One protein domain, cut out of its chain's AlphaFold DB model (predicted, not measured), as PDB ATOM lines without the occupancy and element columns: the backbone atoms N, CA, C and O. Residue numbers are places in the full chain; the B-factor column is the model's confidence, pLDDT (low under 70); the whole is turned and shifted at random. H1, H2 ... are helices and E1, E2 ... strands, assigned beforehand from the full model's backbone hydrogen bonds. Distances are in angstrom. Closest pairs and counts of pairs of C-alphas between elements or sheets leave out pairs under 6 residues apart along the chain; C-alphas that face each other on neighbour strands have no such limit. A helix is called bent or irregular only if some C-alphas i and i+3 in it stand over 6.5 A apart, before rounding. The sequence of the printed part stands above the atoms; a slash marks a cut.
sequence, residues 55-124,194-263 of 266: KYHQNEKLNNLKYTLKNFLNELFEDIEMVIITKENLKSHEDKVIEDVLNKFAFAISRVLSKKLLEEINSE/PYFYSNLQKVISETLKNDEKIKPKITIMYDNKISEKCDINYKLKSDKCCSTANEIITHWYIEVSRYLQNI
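What this domain is: This is residues 55 to 124 and 194 to 263 of the 266 residues of an uncharacterized protein of Methanocaldococcus bathoardescens (UniProt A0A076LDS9). A long helix, H2, runs through an elongated body: near its beginning a small three-stranded sheet has H2 and H4 over one face and its other face bare, and farther along H2, H3 and the arm H1a of a bent helix pack on it. H1b, the other arm, leads from H1a to the sheet. The printed part has 140 residues, mostly helix, in the order H1 E1 H2 H3 E2 E3 H4; the sheet is mixed, in the order E2 E1 E3. It is compact, with a radius of gyration of the C-alphas of 16.2 A, and spans 55 by 31 by 24 A.

Where its parts are: Find C-alpha 55 at (-26.197, 58.059, -35.369), where H1, residues 55 to 78, begins. By its hydrogen bonds it was assigned as one helix, but it is bent: C-alphas 67 and 70 are 7.0 A apart, between H1a, residues 55 to 67, 19.1 A, and H1b, residues 70 to 78, 12.1 A. Next come E1, residues 80 to 86, 19.0 A, and H2, residues 88 to 124, 51.7 A, irregular, with C-alphas 92 and 95 8.3 A apart and a kink of 74 degrees near residue 95. After the cut, look for H3, residues 194 to 210, 24.1 A, then E2, residues 217 to 222, 16.7 A, and E3, residues 231 to 236, 16.9 A. H4, residues 243 to 262, 29.1 A, ends with C-alpha 262 at (4.509, 39.629, -39.689).

How they stand to each other: Start at H2, the hub. Its residues 117 to 121 touch H1a, closest at the C-alphas of Ile 121 and His 57, 6.0 A. Its residues 102 to 114 touch H3, closest at the C-alphas of Ser 110 and Gln 201, 5.3 A, at a steep tilt of 47 degrees, opposite ways. Its residues 101 to 112 touch H4, closest at the C-alphas of Ala 108 and Trp 252, 5.1 A, at a steep tilt of 38 degrees. H1a and H3 touch at a shallow tilt of 16 degrees, closest at the C-alphas of Gln 58 and Phe 196, 6.3 A. In the sheet, E1 and E3 are antiparallel, with N 83 and O 233 2.9 A apart, within hydrogen-bond range; E2 and E1 are parallel, with N 84 and O 219 at 2.8 A. H2 and H4 are on the same face, making two layers, helices on one face of a sheet: H2 is over E2 and E1 at a height of 5.6 A, H4 over E3 at 9.8 A. Every O i to N i+4 pair is within range in H1b, H3 and H4, against 8 of 9 in H1a and 28 of 33 in H2.

The domain as a whole: The C-alphas farthest apart, of Glu 124 and Lys 225, are 55.2 A apart. Residues 125 to 193 are not printed, and C-alphas 124 and 194 are 19.3 A apart across the cut. Of the links that are printed whole, none is long. Residues 224 to 241 have pLDDT under 70.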
ATOM      1  N   LYS A  55     -26.004  59.468 -35.737       89.00
ATOM      2  CA  LYS A  55     -26.197  58.059 -35.369       89.00
ATOM      3  C   LYS A  55     -27.480  57.454 -35.938       89.00
ATOM      4  O   LYS A  55     -27.475  56.264 -36.227       89.00
ATOM      5  N   TYR A  56     -28.551  58.236 -36.080       92.06
ATOM      6  CA  TYR A  56     -29.788  57.772 -36.703       92.06
ATOM      7  C   TYR A  56     -29.516  57.325 -38.142       92.06
ATOM      8  O   TYR A  56     -29.668  56.144 -38.445       92.06
ATOM      9  N   HIS A  57     -28.973  58.228 -38.963       92.25
ATOM     10  CA  HIS A  57     -28.612  57.948 -40.358       92.25
ATOM     11  C   HIS A  57     -27.599  56.808 -40.488       92.25
ATOM     12  O   HIS A  57     -27.724  55.936 -41.339       92.25
ATOM     13  N   GLN A  58     -26.614  56.746 -39.588       92.81
ATOM     14  CA  GLN A  58     -25.674  55.623 -39.524       92.81
ATOM     15  C   GLN A  58     -26.378  54.280 -39.302       92.81
ATOM     16  O   GLN A  58     -26.077  53.308 -39.993       92.81
ATOM     17  N   ASN A  59     -27.297  54.210 -38.338       92.19
ATOM     18  CA  ASN A  59     -28.036  52.986 -38.044       92.19
ATOM     19  C   ASN A  59     -28.981  52.614 -39.194       92.19
ATOM     20  O   ASN A  59     -29.096  51.435 -39.519       92.19
ATOM     21  N   GLU A  60     -29.614  53.596 -39.835       92.62
ATOM     22  CA  GLU A  60     -30.454  53.383 -41.014       92.62
ATOM     23  C   GLU A  60     -29.648  52.780 -42.173       92.62
ATOM     24  O   GLU A  60     -30.002  51.715 -42.679       92.62
ATOM     25  N   LYS A  61     -28.500  53.376 -42.526       92.62
ATOM     26  CA  LYS A  61     -27.605  52.838 -43.563       92.62
ATOM     27  C   LYS A  61     -27.103  51.438 -43.226       92.62
ATOM     28  O   LYS A  61     -27.061  50.590 -44.111       92.62
ATOM     29  N   LEU A  62     -26.755  51.168 -41.965       92.44
ATOM     30  CA  LEU A  62     -26.359  49.824 -41.529       92.44
ATOM     31  C   LEU A  62     -27.498  48.813 -41.680       92.44
ATOM     32  O   LEU A  62     -27.257  47.691 -42.118       92.44
ATOM     33  N   ASN A  63     -28.726  49.192 -41.326       91.56
ATOM     34  CA  ASN A  63     -29.887  48.320 -41.471       91.56
ATOM     35  C   ASN A  63     -30.188  48.037 -42.944       91.56
ATOM     36  O   ASN A  63     -30.371  46.879 -43.301       91.56
ATOM     37  N   ASN A  64     -30.152  49.059 -43.799       90.88
ATOM     38  CA  ASN A  64     -30.351  48.905 -45.239       90.88
ATOM     39  C   ASN A  64     -29.254  48.036 -45.869       90.88
ATOM     40  O   ASN A  64     -29.548  47.136 -46.654       90.88
ATOM     41  N   LEU A  65     -27.997  48.241 -45.460       90.38
ATOM     42  CA  LEU A  65     -26.865  47.449 -45.927       90.38
ATOM     43  C   LEU A  65     -27.024  45.964 -45.589       90.38
ATOM     44  O   LEU A  65     -26.696  45.135 -46.425       90.38
ATOM     45  N   LYS A  66     -27.556  45.591 -44.416       88.69
ATOM     46  CA  LYS A  66     -27.747  44.169 -44.052       88.69
ATOM     47  C   LYS A  66     -28.566  43.384 -45.084       88.69
ATOM     48  O   LYS A  66     -28.316  42.194 -45.253       88.69
ATOM     49  N   TYR A  67     -29.507  44.030 -45.776       87.06
ATOM     50  CA  TYR A  67     -30.338  43.381 -46.795       87.06
ATOM     51  C   TYR A  67     -29.610  43.174 -48.128       87.06
ATOM     52  O   TYR A  67     -29.881  42.198 -48.821       87.06
ATOM     53  N   THR A  68     -28.683  44.064 -48.488       90.25
ATOM     54  CA  THR A  68     -27.980  44.032 -49.785       90.25
ATOM     55  C   THR A  68     -26.562  43.472 -49.693       90.25
ATOM     56  O   THR A  68     -26.007  43.032 -50.699       90.25
ATOM     57  N   LEU A  69     -25.983  43.433 -48.489       90.50
ATOM     58  CA  LEU A  69     -24.599  43.035 -48.244       90.50
ATOM     59  C   LEU A  69     -24.317  41.613 -48.714       90.50
ATOM     60  O   LEU A  69     -23.267  41.371 -49.291       90.50
ATOM     61  N   LYS A  70     -25.248  40.681 -48.494       89.88
ATOM     62  CA  LYS A  70     -25.070  39.285 -48.907       89.88
ATOM     63  C   LYS A  70     -24.857  39.155 -50.413       89.88
ATOM     64  O   LYS A  70     -23.900  38.516 -50.830       89.88
ATOM     65  N   ASN A  71     -25.708  39.806 -51.202       89.19
ATOM     66  CA  ASN A  71     -25.608  39.784 -52.659       89.19
ATOM     67  C   ASN A  71     -24.312  40.455 -53.117       89.19
ATOM     68  O   ASN A  71     -23.575  39.871 -53.899       89.19
ATOM     69  N   PHE A  72     -23.988  41.621 -52.546       89.12
ATOM     70  CA  PHE A  72     -22.739  42.320 -52.845       89.12
ATOM     71  C   PHE A  72     -21.500  41.458 -52.565       89.12
ATOM     72  O   PHE A  72     -20.586  41.408 -53.382       89.12
ATOM     73  N   LEU A  73     -21.451  40.780 -51.415       89.69
ATOM     74  CA  LEU A  73     -20.332  39.907 -51.065       89.69
ATOM     75  C   LEU A  73     -20.280  38.662 -51.954       89.69
ATOM     76  O   LEU A  73     -19.190  38.249 -52.332       89.69
ATOM     77  N   ASN A  74     -21.429  38.083 -52.307       88.19
ATOM     78  CA  ASN A  74     -21.478  36.940 -53.215       88.19
ATOM     79  C   ASN A  74     -20.932  37.313 -54.601       88.19
ATOM     80  O   ASN A  74     -20.019  36.656 -55.089       88.19
ATOM     81  N   GLU A  75     -21.404  38.422 -55.176       87.00
ATOM     82  CA  GLU A  75     -20.893  38.962 -56.444       87.00
ATOM     83  C   GLU A  75     -19.395  39.284 -56.364       87.00
ATOM     84  O   GLU A  75     -18.635  38.974 -57.279       87.00
ATOM     85  N   LEU A  76     -18.945  39.872 -55.249       86.62
ATOM     86  CA  LEU A  76     -17.533  40.169 -55.028       86.62
ATOM     87  C   LEU A  76     -16.677  38.895 -55.019       86.62
ATOM     88  O   LEU A  76     -15.574  38.908 -55.556       86.62
ATOM     89  N   PHE A  77     -17.146  37.815 -54.393       86.44
ATOM     90  CA  PHE A  77     -16.352  36.602 -54.195       86.44
ATOM     91  C   PHE A  77     -16.479  35.561 -55.306       86.44
ATOM     92  O   PHE A  77     -15.562  34.753 -55.453       86.44
ATOM     93  N   GLU A  78     -17.540  35.581 -56.116       83.56
ATOM     94  CA  GLU A  78     -17.679  34.688 -57.278       83.56
ATOM     95  C   GLU A  78     -16.462  34.782 -58.217       83.56
ATOM     96  O   GLU A  78     -15.940  33.757 -58.686       83.56
ATOM     97  N   ASP A  79     -15.950  36.002 -58.392       76.25
ATOM     98  CA  ASP A  79     -14.837  36.325 -59.282       76.25
ATOM     99  C   ASP A  79     -13.451  36.270 -58.622       76.25
ATOM    100  O   ASP A  79     -12.445  36.432 -59.318       76.25
ATOM    101  N   ILE A  80     -13.362  36.014 -57.313       78.69
ATOM    102  CA  ILE A  80     -12.091  36.011 -56.578       78.69
ATOM    103  C   ILE A  80     -11.699  34.580 -56.213       78.69
ATOM    104  O   ILE A  80     -12.367  33.897 -55.435       78.69
ATOM    105  N   GLU A  81     -10.556  34.141 -56.732       82.81
ATOM    106  CA  GLU A  81      -9.865  32.946 -56.262       82.81
ATOM    107  C   GLU A  81      -8.520  33.340 -55.660       82.81
ATOM    108  O   GLU A  81      -7.713  34.034 -56.279       82.81
ATOM    109  N   MET A  82      -8.284  32.911 -54.428       80.31
ATOM    110  CA  MET A  82      -7.092  33.264 -53.678       80.31
ATOM    111  C   MET A  82      -6.202  32.051 -53.473       80.31
ATOM    112  O   MET A  82      -6.678  30.978 -53.107       80.31
ATOM    113  N   VAL A  83      -4.900  32.265 -53.649       82.44
ATOM    114  CA  VAL A  83      -3.863  31.285 -53.357       82.44
ATOM    115  C   VAL A  83      -2.873  31.903 -52.376       82.44
ATOM    116  O   VAL A  83      -2.105  32.803 -52.713       82.44
ATOM    117  N   ILE A  84      -2.900  31.424 -51.139       81.81
ATOM    118  CA  ILE A  84      -1.946  31.816 -50.102       81.81
ATOM    119  C   ILE A  84      -0.808  30.808 -50.125       81.81
ATOM    120  O   ILE A  84      -1.061  29.608 -50.037       81.81
ATOM    121  N   ILE A  85       0.431  31.284 -50.214       78.88
ATOM    122  CA  ILE A  85       1.613  30.429 -50.134       78.88
ATOM    123  C   ILE A  85       2.316  30.722 -48.811       78.88
ATOM    124  O   ILE A  85       2.778  31.835 -48.554       78.88
ATOM    125  N   THR A  86       2.365  29.714 -47.945       75.56
ATOM    126  CA  THR A  86       2.842  29.858 -46.569       75.56
ATOM    127  C   THR A  86       3.799  28.733 -46.173       75.56
ATOM    128  O   THR A  86       3.997  27.765 -46.910       75.56
ATOM    129  N   LYS A  87       4.441  28.871 -45.012       76.31
ATOM    130  CA  LYS A  87       5.403  27.889 -44.489       76.31
ATOM    131  C   LYS A  87       4.691  26.633 -43.978       76.31
ATOM    132  O   LYS A  87       3.614  26.720 -43.393       76.31
ATOM    133  N   GLU A  88       5.311  25.465 -44.147       78.50
ATOM    134  CA  GLU A  88       4.717  24.167 -43.770       78.50
ATOM    135  C   GLU A  88       4.378  24.052 -42.276       78.50
ATOM    136  O   GLU A  88       3.377  23.442 -41.908       78.50
ATOM    137  N   ASN A  89       5.147  24.699 -41.400       76.12
ATOM    138  CA  ASN A  89       4.872  24.718 -39.960       76.12
ATOM    139  C   ASN A  89       3.554  25.424 -39.584       76.12
ATOM    140  O   ASN A  89       3.013  25.160 -38.513       76.12
ATOM    141  N   LEU A  90       2.997  26.267 -40.461       77.25
ATOM    142  CA  LEU A  90       1.694  26.907 -40.258       77.25
ATOM    143  C   LEU A  90       0.512  25.998 -40.615       77.25
ATOM    144  O   LEU A  90      -0.629  26.369 -40.357       77.25
ATOM    145  N   LYS A  91       0.760  24.791 -41.136       82.56
ATOM    146  CA  LYS A  91      -0.286  23.813 -41.465       82.56
ATOM    147  C   LYS A  91      -1.139  23.412 -40.261       82.56
ATOM    148  O   LYS A  91      -2.336  23.195 -40.391       82.56
ATOM    149  N   SER A  92      -0.541  23.362 -39.071       83.81
ATOM    150  CA  SER A  92      -1.255  23.120 -37.806       83.81
ATOM    151  C   SER A  92      -2.145  24.293 -37.365       83.81
ATOM    152  O   SER A  92      -2.928  24.143 -36.433       83.81
ATOM    153  N   HIS A  93      -2.041  25.445 -38.034       85.31
ATOM    154  CA  HIS A  93      -2.741  26.692 -37.728       85.31
ATOM    155  C   HIS A  93      -3.582  27.200 -38.914       85.31
ATOM    156  O   HIS A  93      -3.918  28.384 -38.960       85.31
ATOM    157  N   GLU A  94      -3.924  26.327 -39.868       85.88
ATOM    158  CA  GLU A  94      -4.632  26.685 -41.106       85.88
ATOM    159  C   GLU A  94      -5.921  27.480 -40.838       85.88
ATOM    160  O   GLU A  94      -6.099  28.573 -41.380       85.88
ATOM    161  N   ASP A  95      -6.759  26.999 -39.917       87.19
ATOM    162  CA  ASP A  95      -8.019  27.654 -39.546       87.19
ATOM    163  C   ASP A  95      -7.807  29.086 -39.040       87.19
ATOM    164  O   ASP A  95      -8.566  29.998 -39.375       87.19
ATOM    165  N   LYS A  96      -6.735  29.305 -38.270       86.88
ATOM    166  CA  LYS A  96      -6.384  30.623 -37.734       86.88
ATOM    167  C   LYS A  96      -5.922  31.567 -38.843       86.88
ATOM    168  O   LYS A  96      -6.300  32.736 -38.841       86.88
ATOM    169  N   VAL A  97      -5.147  31.065 -39.806       84.12
ATOM    170  CA  VAL A  97      -4.719  31.848 -40.977       84.12
ATOM    171  C   VAL A  97      -5.934  32.252 -41.811       84.12
ATOM    172  O   VAL A  97      -6.054  33.418 -42.188       84.12
ATOM    173  N   ILE A  98      -6.861  31.322 -42.061       86.00
ATOM    174  CA  ILE A  98      -8.107  31.606 -42.782       86.00
ATOM    175  C   ILE A  98      -8.933  32.655 -42.030       86.00
ATOM    176  O   ILE A  98      -9.382  33.628 -42.640       86.00
ATOM    177  N   GLU A  99      -9.112  32.506 -40.715       87.88
ATOM    178  CA  GLU A  99      -9.856  33.474 -39.907       87.88
ATOM    179  C   GLU A  99      -9.233  34.878 -39.975       87.88
ATOM    180  O   GLU A  99      -9.941  35.860 -40.217       87.88
ATOM    181  N   ASP A 100      -7.915  34.989 -39.820       88.19
ATOM    182  CA  ASP A 100      -7.208  36.267 -39.881       88.19
ATOM    183  C   ASP A 100      -7.313  36.920 -41.267       88.19
ATOM    184  O   ASP A 100      -7.567  38.125 -41.372       88.19
ATOM    185  N   VAL A 101      -7.214  36.135 -42.342       86.50
ATOM    186  CA  VAL A 101      -7.412  36.616 -43.719       86.50
ATOM    187  C   VAL A 101      -8.835  37.136 -43.927       86.50
ATOM    188  O   VAL A 101      -9.017  38.217 -44.497       86.50
ATOM    189  N   LEU A 102      -9.849  36.421 -43.430       87.75
ATOM    190  CA  LEU A 102     -11.246  36.866 -43.485       87.75
ATOM    191  C   LEU A 102     -11.463  38.151 -42.672       87.75
ATOM    192  O   LEU A 102     -12.159  39.063 -43.125       87.75
ATOM    193  N   ASN A 103     -10.816  38.282 -41.512       89.56
ATOM    194  CA  ASN A 103     -10.853  39.504 -40.708       89.56
ATOM    195  C   ASN A 103     -10.214  40.694 -41.448       89.56
ATOM    196  O   ASN A 103     -10.748  41.809 -41.411       89.56
ATOM    197  N   LYS A 104      -9.104  40.475 -42.168       89.88
ATOM    198  CA  LYS A 104      -8.495  41.501 -43.032       89.88
ATOM    199  C   LYS A 104      -9.402  41.890 -44.197       89.88
ATOM    200  O   LYS A 104      -9.474  43.072 -44.538       89.88
ATOM    201  N   PHE A 105     -10.145  40.941 -44.761       88.88
ATOM    202  CA  PHE A 105     -11.185  41.233 -45.750       88.88
ATOM    203  C   PHE A 105     -12.280  42.124 -45.172       88.88
ATOM    204  O   PHE A 105     -12.584  43.175 -45.739       88.88
ATOM    205  N   ALA A 106     -12.832  41.749 -44.015       91.88
ATOM    206  CA  ALA A 106     -13.857  42.536 -43.341       91.88
ATOM    207  C   ALA A 106     -13.376  43.970 -43.078       91.88
ATOM    208  O   ALA A 106     -14.117  44.928 -43.311       91.88
ATOM    209  N   PHE A 107     -12.117  44.137 -42.663       91.50
ATOM    210  CA  PHE A 107     -11.487  45.442 -42.471       91.50
ATOM    211  C   PHE A 107     -11.414  46.264 -43.769       91.50
ATOM    212  O   PHE A 107     -11.803  47.438 -43.776       91.50
ATOM    213  N   ALA A 108     -10.957  45.663 -44.872       91.38
ATOM    214  CA  ALA A 108     -10.845  46.330 -46.169       91.38
ATOM    215  C   ALA A 108     -12.215  46.763 -46.717       91.38
ATOM    216  O   ALA A 108     -12.389  47.924 -47.097       91.38
ATOM    217  N   ILE A 109     -13.211  45.870 -46.663       91.56
ATOM    218  CA  ILE A 109     -14.595  46.167 -47.056       91.56
ATOM    219  C   ILE A 109     -15.140  47.317 -46.201       91.56
ATOM    220  O   ILE A 109     -15.643  48.306 -46.733       91.56
ATOM    221  N   SER A 110     -14.967  47.245 -44.876       93.00
ATOM    222  CA  SER A 110     -15.422  48.292 -43.948       93.00
ATOM    223  C   SER A 110     -14.795  49.643 -44.254       93.00
ATOM    224  O   SER A 110     -15.464  50.672 -44.189       93.00
ATOM    225  N   ARG A 111     -13.507  49.671 -44.608       90.75
ATOM    226  CA  ARG A 111     -12.785  50.900 -44.951       90.75
ATOM    227  C   ARG A 111     -13.351  51.567 -46.202       90.75
ATOM    228  O   ARG A 111     -13.607  52.768 -46.167       90.75
ATOM    229  N   VAL A 112     -13.565  50.808 -47.274       90.75
ATOM    230  CA  VAL A 112     -14.084  51.353 -48.538       90.75
ATOM    231  C   VAL A 112     -15.548  51.763 -48.389       90.75
ATOM    232  O   VAL A 112     -15.909  52.897 -48.710       90.75
ATOM    233  N   LEU A 113     -16.387  50.881 -47.835       91.44
ATOM    234  CA  LEU A 113     -17.815  51.152 -47.677       91.44
ATOM    235  C   LEU A 113     -18.087  52.286 -46.685       91.44
ATOM    236  O   LEU A 113     -18.936  53.131 -46.957       91.44
ATOM    237  N   SER A 114     -17.353  52.367 -45.566       91.62
ATOM    238  CA  SER A 114     -17.573  53.444 -44.590       91.62
ATOM    239  C   SER A 114     -17.346  54.826 -45.187       91.62
ATOM    240  O   SER A 114     -18.111  55.733 -44.880       91.62
ATOM    241  N   LYS A 115     -16.345  54.994 -46.062       88.19
ATOM    242  CA  LYS A 115     -16.094  56.269 -46.740       88.19
ATOM    243  C   LYS A 115     -17.309  56.697 -47.570       88.19
ATOM    244  O   LYS A 115     -17.819  57.792 -47.360       88.19
ATOM    245  N   LYS A 116     -17.802  55.808 -48.438       90.25
ATOM    246  CA  LYS A 116     -18.949  56.080 -49.321       90.25
ATOM    247  C   LYS A 116     -20.229  56.347 -48.528       90.25
ATOM    248  O   LYS A 116     -20.894  57.356 -48.735       90.25
ATOM    249  N   LEU A 117     -20.524  55.502 -47.542       92.31
ATOM    250  CA  LEU A 117     -21.719  55.651 -46.710       92.31
ATOM    251  C   LEU A 117     -21.673  56.919 -45.849       92.31
ATOM    252  O   LEU A 117     -22.695  57.571 -45.667       92.31
ATOM    253  N   LEU A 118     -20.506  57.308 -45.325       87.94
ATOM    254  CA  LEU A 118     -20.373  58.559 -44.573       87.94
ATOM    255  C   LEU A 118     -20.568  59.791 -45.463       87.94
ATOM    256  O   LEU A 118     -21.105  60.789 -44.984       87.94
ATOM    257  N   GLU A 119     -20.147  59.749 -46.728       87.62
ATOM    258  CA  GLU A 119     -20.420  60.817 -47.699       87.62
ATOM    259  C   GLU A 119     -21.931  60.968 -47.943       87.62
ATOM    260  O   GLU A 119     -22.450  62.083 -47.860       87.62
ATOM    261  N   GLU A 120     -22.654  59.860 -48.127       90.19
ATOM    262  CA  GLU A 120     -24.119  59.862 -48.254       90.19
ATOM    263  C   GLU A 120     -24.819  60.399 -47.001       90.19
ATOM    264  O   GLU A 120     -25.633  61.315 -47.102       90.19
ATOM    265  N   ILE A 121     -24.452  59.890 -45.819       88.62
ATOM    266  CA  ILE A 121     -25.008  60.325 -44.526       88.62
ATOM    267  C   ILE A 121     -24.811  61.831 -44.338       88.62
ATOM    268  O   ILE A 121     -25.717  62.543 -43.907       88.62
ATOM    269  N   ASN A 122     -23.618  62.340 -44.654       84.19
ATOM    270  CA  ASN A 122     -23.357  63.772 -44.556       84.19
ATOM    271  C   ASN A 122     -24.230  64.561 -45.537       84.19
ATOM    272  O   ASN A 122     -24.765  65.594 -45.147       84.19
ATOM    273  N   SER A 123     -24.426  64.065 -46.762       84.69
ATOM    274  CA  SER A 123     -25.305  64.702 -47.749       84.69
ATOM    275  C   SER A 123     -26.767  64.746 -47.289       84.69
ATOM    276  O   SER A 123     -27.425  65.773 -47.444       84.69
ATOM    277  N   GLU A 124     -27.282  63.667 -46.697       87.19
ATOM    278  CA  GLU A 124     -28.643  63.594 -46.140       87.19
ATOM    279  C   GLU A 124     -28.825  64.603 -45.001       87.19
ATOM    280  O   GLU A 124     -29.698  65.472 -45.063       87.19
ATOM    281  N   PRO A 194     -15.955  56.414 -35.336       83.50
ATOM    282  CA  PRO A 194     -15.494  55.131 -34.800       83.50
ATOM    283  C   PRO A 194     -16.642  54.157 -34.504       83.50
ATOM    284  O   PRO A 194     -16.521  52.959 -34.757       83.50
ATOM    285  N   TYR A 195     -17.778  54.665 -34.011       85.25
ATOM    286  CA  TYR A 195     -18.987  53.867 -33.799       85.25
ATOM    287  C   TYR A 195     -19.499  53.254 -35.106       85.25
ATOM    288  O   TYR A 195     -19.763  52.059 -35.156       85.25
ATOM    289  N   PHE A 196     -19.612  54.035 -36.179       89.31
ATOM    290  CA  PHE A 196     -20.082  53.515 -37.459       89.31
ATOM    291  C   PHE A 196     -19.128  52.483 -38.047       89.31
ATOM    292  O   PHE A 196     -19.567  51.414 -38.451       89.31
ATOM    293  N   TYR A 197     -17.827  52.777 -38.028       89.50
ATOM    294  CA  TYR A 197     -16.806  51.870 -38.540       89.50
ATOM    295  C   TYR A 197     -16.824  50.516 -37.816       89.50
ATOM    296  O   TYR A 197     -16.885  49.474 -38.460       89.50
ATOM    297  N   SER A 198     -16.838  50.530 -36.479       89.94
ATOM    298  CA  SER A 198     -16.870  49.300 -35.673       89.94
ATOM    299  C   SER A 198     -18.146  48.482 -35.887       89.94
ATOM    300  O   SER A 198     -18.069  47.264 -36.028       89.94
ATOM    301  N   ASN A 199     -19.314  49.127 -35.971       92.94
ATOM    302  CA  ASN A 199     -20.565  48.422 -36.251       92.94
ATOM    303  C   ASN A 199     -20.616  47.871 -37.681       92.94
ATOM    304  O   ASN A 199     -21.074  46.750 -37.876       92.94
ATOM    305  N   LEU A 200     -20.116  48.617 -38.669       94.38
ATOM    306  CA  LEU A 200     -20.016  48.146 -40.050       94.38
ATOM    307  C   LEU A 200     -19.113  46.912 -40.146       94.38
ATOM    308  O   LEU A 200     -19.512  45.898 -40.715       94.38
ATOM    309  N   GLN A 201     -17.935  46.972 -39.522       93.94
ATOM    310  CA  GLN A 201     -17.006  45.847 -39.472       93.94
ATOM    311  C   GLN A 201     -17.621  44.631 -38.791       93.94
ATOM    312  O   GLN A 201     -17.458  43.517 -39.287       93.94
ATOM    313  N   LYS A 202     -18.365  44.831 -37.699       92.81
ATOM    314  CA  LYS A 202     -19.093  43.756 -37.024       92.81
ATOM    315  C   LYS A 202     -20.117  43.100 -37.954       92.81
ATOM    316  O   LYS A 202     -20.078  41.886 -38.105       92.81
ATOM    317  N   VAL A 203     -20.955  43.888 -38.633       92.94
ATOM    318  CA  VAL A 203     -21.963  43.376 -39.582       92.94
ATOM    319  C   VAL A 203     -21.314  42.570 -40.711       92.94
ATOM    320  O   VAL A 203     -21.784  41.480 -41.036       92.94
ATOM    321  N   ILE A 204     -20.217  43.068 -41.289       93.25
ATOM    322  CA  ILE A 204     -19.492  42.359 -42.354       93.25
ATOM    323  C   ILE A 204     -18.876  41.063 -41.821       93.25
ATOM    324  O   ILE A 204     -19.057  40.012 -42.427       93.25
ATOM    325  N   SER A 205     -18.204  41.118 -40.671       91.19
ATOM    326  CA  SER A 205     -17.551  39.948 -40.073       91.19
ATOM    327  C   SER A 205     -18.562  38.857 -39.714       91.19
ATOM    328  O   SER A 205     -18.337  37.691 -40.017       91.19
ATOM    329  N   GLU A 206     -19.698  39.223 -39.116       90.62
ATOM    330  CA  GLU A 206     -20.789  38.289 -38.806       90.62
ATOM    331  C   GLU A 206     -21.373  37.661 -40.077       90.62
ATOM    332  O   GLU A 206     -21.657  36.465 -40.096       90.62
ATOM    333  N   THR A 207     -21.510  38.439 -41.155       90.31
ATOM    334  CA  THR A 207     -22.013  37.931 -42.440       90.31
ATOM    335  C   THR A 207     -21.052  36.904 -43.048       90.31
ATOM    336  O   THR A 207     -21.494  35.828 -43.437       90.31
ATOM    337  N   LEU A 208     -19.746  37.195 -43.059       88.44
ATOM    338  CA  LEU A 208     -18.712  36.285 -43.574       88.44
ATOM    339  C   LEU A 208     -18.572  35.004 -42.738       88.44
ATOM    340  O   LEU A 208     -18.275  33.937 -43.273       88.44
ATOM    341  N   LYS A 209     -18.764  35.097 -41.415       85.44
ATOM    342  CA  LYS A 209     -18.655  33.947 -40.506       85.44
ATOM    343  C   LYS A 209     -19.844  32.993 -40.627       85.44
ATOM    344  O   LYS A 209     -19.641  31.783 -40.601       85.44
ATOM    345  N   ASN A 210     -21.058  33.527 -40.774       84.94
ATOM    346  CA  ASN A 210     -22.294  32.747 -40.653       84.94
ATOM    347  C   ASN A 210     -22.829  32.167 -41.973       84.94
ATOM    348  O   ASN A 210     -23.753  31.358 -41.931       84.94
ATOM    349  N   ASP A 211     -22.311  32.582 -43.131       83.44
ATOM    350  CA  ASP A 211     -22.829  32.158 -44.436       83.44
ATOM    351  C   ASP A 211     -21.724  31.516 -45.285       83.44
ATOM    352  O   ASP A 211     -20.926  32.198 -45.922       83.44
ATOM    353  N   GLU A 212     -21.661  30.181 -45.289       77.31
ATOM    354  CA  GLU A 212     -20.640  29.435 -46.041       77.31
ATOM    355  C   GLU A 212     -20.723  29.647 -47.554       77.31
ATOM    356  O   GLU A 212     -19.715  29.498 -48.242       77.31
ATOM    357  N   LYS A 213     -21.894  30.036 -48.074       78.75
ATOM    358  CA  LYS A 213     -22.065  30.349 -49.498       78.75
ATOM    359  C   LYS A 213     -21.399  31.671 -49.878       78.75
ATOM    360  O   LYS A 213     -21.127  31.891 -51.049       78.75
ATOM    361  N   ILE A 214     -21.124  32.530 -48.895       79.31
ATOM    362  CA  ILE A 214     -20.580  33.880 -49.061       79.31
ATOM    363  C   ILE A 214     -19.163  33.919 -48.474       79.31
ATOM    364  O   ILE A 214     -18.823  34.754 -47.632       79.31
ATOM    365  N   LYS A 215     -18.320  32.972 -48.896       79.94
ATOM    366  CA  LYS A 215     -16.897  32.945 -48.543       79.94
ATOM    367  C   LYS A 215     -16.042  33.004 -49.808       79.94
ATOM    368  O   LYS A 215     -16.365  32.334 -50.789       79.94
ATOM    369  N   PRO A 216     -14.941  33.776 -49.797       81.12
ATOM    370  CA  PRO A 216     -13.979  33.735 -50.887       81.12
ATOM    371  C   PRO A 216     -13.388  32.329 -51.008       81.12
ATOM    372  O   PRO A 216     -13.141  31.658 -50.003       81.12
ATOM    373  N   LYS A 217     -13.115  31.894 -52.241       85.38
ATOM    374  CA  LYS A 217     -12.402  30.637 -52.473       85.38
ATOM    375  C   LYS A 217     -10.931  30.829 -52.100       85.38
ATOM    376  O   LYS A 217     -10.191  31.477 -52.839       85.38
ATOM    377  N   ILE A 218     -10.524  30.278 -50.959       85.75
ATOM    378  CA  ILE A 218      -9.148  30.334 -50.447       85.75
ATOM    379  C   ILE A 218      -8.501  28.964 -50.627       85.75
ATOM    380  O   ILE A 218      -9.017  27.961 -50.145       85.75
ATOM    381  N   THR A 219      -7.362  28.935 -51.308       85.69
ATOM    382  CA  THR A 219      -6.475  27.772 -51.393       85.69
ATOM    383  C   THR A 219      -5.190  28.099 -50.650       85.69
ATOM    384  O   THR A 219      -4.588  29.141 -50.909       85.69
ATOM    385  N   ILE A 220      -4.758  27.227 -49.741       82.44
ATOM    386  CA  ILE A 220      -3.488  27.381 -49.026       82.44
ATOM    387  C   ILE A 220      -2.502  26.345 -49.559       82.44
ATOM    388  O   ILE A 220      -2.796  25.153 -49.620       82.44
ATOM    389  N   MET A 221      -1.335  26.822 -49.978       84.31
ATOM    390  CA  MET A 221      -0.209  26.012 -50.419       84.31
ATOM    391  C   MET A 221       0.932  26.146 -49.415       84.31
ATOM    392  O   MET A 221       1.231  27.243 -48.941       84.31
ATOM    393  N   TYR A 222       1.577  25.023 -49.122       79.88
ATOM    394  CA  TYR A 222       2.696  24.946 -48.191       79.88
ATOM    395  C   TYR A 222       3.988  24.681 -48.963       79.88
ATOM    396  O   TYR A 222       4.019  23.772 -49.793       79.88
ATOM    397  N   ASP A 223       5.035  25.466 -48.703       74.12
ATOM    398  CA  ASP A 223       6.350  25.269 -49.322       74.12
ATOM    399  C   ASP A 223       7.480  25.292 -48.282       74.12
ATOM    400  O   ASP A 223       7.691  26.264 -47.551       74.12
ATOM    401  N   ASN A 224       8.232  24.192 -48.252       66.50
ATOM    402  CA  ASN A 224       9.338  23.928 -47.335       66.50
ATOM    403  C   ASN A 224      10.599  24.724 -47.706       66.50
ATOM    404  O   ASN A 224      11.542  24.783 -46.921       66.50
ATOM    405  N   LYS A 225      10.636  25.309 -48.910       65.31
ATOM    406  CA  LYS A 225      11.761  26.088 -49.440       65.31
ATOM    407  C   LYS A 225      11.605  27.597 -49.241       65.31
ATOM    408  O   LYS A 225      12.532  28.334 -49.573       65.31
ATOM    409  N   ILE A 226      10.483  28.072 -48.691       63.53
ATOM    410  CA  ILE A 226      10.301  29.490 -48.355       63.53
ATOM    411  C   ILE A 226      11.164  29.823 -47.136       63.53
ATOM    412  O   ILE A 226      10.761  29.652 -45.984       63.53
ATOM    413  N   SER A 227      12.380  30.299 -47.398       51.62
ATOM    414  CA  SER A 227      13.368  30.604 -46.364       51.62
ATOM    415  C   SER A 227      13.128  31.942 -45.659       51.62
ATOM    416  O   SER A 227      13.611  32.111 -44.544       51.62
ATOM    417  N   GLU A 228      12.372  32.886 -46.247       53.75
ATOM    418  CA  GLU A 228      12.330  34.267 -45.721       53.75
ATOM    419  C   GLU A 228      10.950  34.956 -45.660       53.75
ATOM    420  O   GLU A 228      10.721  35.683 -44.695       53.75
ATOM    421  N   LYS A 229      10.006  34.765 -46.604       55.44
ATOM    422  CA  LYS A 229       8.723  35.518 -46.611       55.44
ATOM    423  C   LYS A 229       7.535  34.706 -47.139       55.44
ATOM    424  O   LYS A 229       7.615  34.158 -48.231       55.44
ATOM    425  N   CYS A 230       6.432  34.675 -46.385       59.19
ATOM    426  CA  CYS A 230       5.132  34.203 -46.877       59.19
ATOM    427  C   CYS A 230       4.604  35.162 -47.956       59.19
ATOM    428  O   CYS A 230       4.785  36.377 -47.832       59.19
ATOM    429  N   ASP A 231       3.940  34.627 -48.982       64.81
ATOM    430  CA  ASP A 231       3.453  35.408 -50.123       64.81
ATOM    431  C   ASP A 231       1.974  35.123 -50.409       64.81
ATOM    432  O   ASP A 231       1.444  34.050 -50.102       64.81
ATOM    433  N   ILE A 232       1.284  36.101 -50.988       64.62
ATOM    434  CA  ILE A 232      -0.119  35.975 -51.377       64.62
ATOM    435  C   ILE A 232      -0.271  36.279 -52.856       64.62
ATOM    436  O   ILE A 232       0.100  37.347 -53.328       64.62
ATOM    437  N   ASN A 233      -0.907  35.355 -53.569       68.81
ATOM    438  CA  ASN A 233      -1.340  35.559 -54.938       68.81
ATOM    439  C   ASN A 233      -2.868  35.499 -54.997       68.81
ATOM    440  O   ASN A 233      -3.519  34.715 -54.305       68.81
ATOM    441  N   TYR A 234      -3.470  36.326 -55.842       67.12
ATOM    442  CA  TYR A 234      -4.896  36.231 -56.136       67.12
ATOM    443  C   TYR A 234      -5.110  36.241 -57.642       67.12
ATOM    444  O   TYR A 234      -4.375  36.885 -58.391       67.12
ATOM    445  N   LYS A 235      -6.129  35.508 -58.083       68.00
ATOM    446  CA  LYS A 235      -6.578  35.472 -59.466       68.00
ATOM    447  C   LYS A 235      -8.000  36.003 -59.530       68.00
ATOM    448  O   LYS A 235      -8.895  35.507 -58.847       68.00
ATOM    449  N   LEU A 236      -8.195  36.999 -60.383       62.91
ATOM    450  CA  LEU A 236      -9.519  37.442 -60.793       62.91
ATOM    451  C   LEU A 236      -9.995  36.552 -61.941       62.91
ATOM    452  O   LEU A 236      -9.253  36.322 -62.897       62.91
ATOM    453  N   LYS A 237     -11.212  36.014 -61.841       63.16
ATOM    454  CA  LYS A 237     -11.818  35.204 -62.910       63.16
ATOM    455  C   LYS A 237     -12.387  36.060 -64.040       63.16
ATOM    456  O   LYS A 237     -12.544  35.551 -65.148       63.16
ATOM    457  N   SER A 238     -12.671  37.336 -63.779       63.00
ATOM    458  CA  SER A 238     -13.212  38.277 -64.757       63.00
ATOM    459  C   SER A 238     -12.525  39.647 -64.659       63.00
ATOM    460  O   SER A 238     -12.174  40.104 -63.571       63.00
ATOM    461  N   ASP A 239     -12.382  40.336 -65.796       60.09
ATOM    462  CA  ASP A 239     -11.946  41.744 -65.853       60.09
ATOM    463  C   ASP A 239     -13.077  42.725 -65.460       60.09
ATOM    464  O   ASP A 239     -12.906  43.944 -65.491       60.09
ATOM    465  N   LYS A 240     -14.269  42.218 -65.102       54.25
ATOM    466  CA  LYS A 240     -15.498  42.999 -64.872       54.25
ATOM    467  C   LYS A 240     -15.685  43.423 -63.413       54.25
ATOM    468  O   LYS A 240     -16.804  43.488 -62.913       54.25
ATOM    469  N   CYS A 241     -14.609  43.769 -62.718       60.50
ATOM    470  CA  CYS A 241     -14.732  44.241 -61.345       60.50
ATOM    471  C   CYS A 241     -15.082  45.743 -61.314       60.50
ATOM    472  O   CYS A 241     -14.398  46.565 -61.929       60.50
ATOM    473  N   CYS A 242     -16.147  46.134 -60.603       75.44
ATOM    474  CA  CYS A 242     -16.484  47.553 -60.443       75.44
ATOM    475  C   CYS A 242     -15.385  48.306 -59.663       75.44
ATOM    476  O   CYS A 242     -14.623  47.709 -58.900       75.44
ATOM    477  N   SER A 243     -15.315  49.638 -59.793       82.56
ATOM    478  CA  SER A 243     -14.281  50.452 -59.124       82.56
ATOM    479  C   SER A 243     -14.233  50.250 -57.602       82.56
ATOM    480  O   SER A 243     -13.151  50.206 -57.023       82.56
ATOM    481  N   THR A 244     -15.389  50.052 -56.961       83.75
ATOM    482  CA  THR A 244     -15.487  49.746 -55.524       83.75
ATOM    483  C   THR A 244     -14.831  48.413 -55.174       83.75
ATOM    484  O   THR A 244     -14.123  48.316 -54.176       83.75
ATOM    485  N   ALA A 245     -15.062  47.379 -55.980       82.75
ATOM    486  CA  ALA A 245     -14.523  46.053 -55.730       82.75
ATOM    487  C   ALA A 245     -12.997  46.027 -55.937       82.75
ATOM    488  O   ALA A 245     -12.279  45.498 -55.091       82.75
ATOM    489  N   ASN A 246     -12.485  46.736 -56.950       83.25
ATOM    490  CA  ASN A 246     -11.043  46.930 -57.134       83.25
ATOM    491  C   ASN A 246     -10.377  47.645 -55.944       83.25
ATOM    492  O   ASN A 246      -9.307  47.226 -55.496       83.25
ATOM    493  N   GLU A 247     -11.005  48.693 -55.392       87.25
ATOM    494  CA  GLU A 247     -10.511  49.357 -54.174       87.25
ATOM    495  C   GLU A 247     -10.464  48.395 -52.978       87.25
ATOM    496  O   GLU A 247      -9.482  48.392 -52.232       87.25
ATOM    497  N   ILE A 248     -11.500  47.567 -52.798       88.06
ATOM    498  CA  ILE A 248     -11.564  46.576 -51.714       88.06
ATOM    499  C   ILE A 248     -10.436  45.561 -51.854       88.06
ATOM    500  O   ILE A 248      -9.703  45.349 -50.890       88.06
ATOM    501  N   ILE A 249     -10.269  44.974 -53.040       84.62
ATOM    502  CA  ILE A 249      -9.246  43.956 -53.308       84.62
ATOM    503  C   ILE A 249      -7.848  44.531 -53.090       84.62
ATOM    504  O   ILE A 249      -7.032  43.914 -52.414       84.62
ATOM    505  N   THR A 250      -7.594  45.745 -53.582       86.50
ATOM    506  CA  THR A 250      -6.307  46.433 -53.401       86.50
ATOM    507  C   THR A 250      -5.997  46.647 -51.921       86.50
ATOM    508  O   THR A 250      -4.902  46.335 -51.450       86.50
ATOM    509  N   HIS A 251      -6.963  47.170 -51.159       87.50
ATOM    510  CA  HIS A 251      -6.785  47.392 -49.725       87.50
ATOM    511  C   HIS A 251      -6.594  46.091 -48.955       87.50
ATOM    512  O   HIS A 251      -5.781  46.033 -48.034       87.50
ATOM    513  N   TRP A 252      -7.342  45.066 -49.332       88.12
ATOM    514  CA  TRP A 252      -7.266  43.754 -48.728       88.12
ATOM    515  C   TRP A 252      -5.911  43.082 -48.990       88.12
ATOM    516  O   TRP A 252      -5.277  42.648 -48.030       88.12
ATOM    517  N   TYR A 253      -5.424  43.087 -50.236       83.62
ATOM    518  CA  TYR A 253      -4.106  42.561 -50.603       83.62
ATOM    519  C   TYR A 253      -3.008  43.175 -49.731       83.62
ATOM    520  O   TYR A 253      -2.256  42.456 -49.083       83.62
ATOM    521  N   ILE A 254      -2.992  44.506 -49.604       85.12
ATOM    522  CA  ILE A 254      -2.028  45.221 -48.755       85.12
ATOM    523  C   ILE A 254      -2.088  44.737 -47.297       85.12
ATOM    524  O   ILE A 254      -1.052  44.538 -46.662       85.12
ATOM    525  N   GLU A 255      -3.289  44.571 -46.744       85.50
ATOM    526  CA  GLU A 255      -3.472  44.155 -45.352       85.50
ATOM    527  C   GLU A 255      -3.064  42.703 -45.101       85.50
ATOM    528  O   GLU A 255      -2.481  42.410 -44.053       85.50
ATOM    529  N   VAL A 256      -3.331  41.805 -46.051       83.00
ATOM    530  CA  VAL A 256      -2.926  40.403 -45.937       83.00
ATOM    531  C   VAL A 256      -1.435  40.235 -46.176       83.00
ATOM    532  O   VAL A 256      -0.793  39.568 -45.375       83.00
ATOM    533  N   SER A 257      -0.845  40.891 -47.179       81.00
ATOM    534  CA  SER A 257       0.609  40.865 -47.381       81.00
ATOM    535  C   SER A 257       1.349  41.341 -46.129       81.00
ATOM    536  O   SER A 257       2.315  40.711 -45.710       81.00
ATOM    537  N   ARG A 258       0.868  42.406 -45.471       83.44
ATOM    538  CA  ARG A 258       1.424  42.868 -44.187       83.44
ATOM    539  C   ARG A 258       1.258  41.845 -43.074       83.44
ATOM    540  O   ARG A 258       2.170  41.672 -42.277       83.44
ATOM    541  N   TYR A 259       0.091  41.218 -42.970       83.50
ATOM    542  CA  TYR A 259      -0.149  40.186 -41.966       83.50
ATOM    543  C   TYR A 259       0.797  38.997 -42.170       83.50
ATOM    544  O   TYR A 259       1.532  38.657 -41.252       83.50
ATOM    545  N   LEU A 260       0.871  38.454 -43.386       76.25
ATOM    546  CA  LEU A 260       1.723  37.316 -43.735       76.25
ATOM    547  C   LEU A 260       3.220  37.605 -43.550       76.25
ATOM    548  O   LEU A 260       3.959  36.716 -43.142       76.25
ATOM    549  N   GLN A 261       3.666  38.843 -43.785       75.81
ATOM    550  CA  GLN A 261       5.043  39.271 -43.491       75.81
ATOM    551  C   GLN A 261       5.366  39.299 -41.992       75.81
ATOM    552  O   GLN A 261       6.532  39.179 -41.631       75.81
ATOM    553  N   ASN A 262       4.356  39.482 -41.137       75.06
ATOM    554  CA  ASN A 262       4.509  39.629 -39.689       75.06
ATOM    555  C   ASN A 262       4.091  38.382 -38.898       75.06
ATOM    556  O   ASN A 262       4.186  38.394 -37.672       75.06
ATOM    557  N   ILE A 263       3.618  37.317 -39.556       71.69
ATOM    558  CA  ILE A 263       3.483  36.015 -38.901       71.69
ATOM    559  C   ILE A 263       4.898  35.481 -38.683       71.69
ATOM    560  O   ILE A 263       5.467  34.776 -39.517       71.69
TER     561      ILE A 263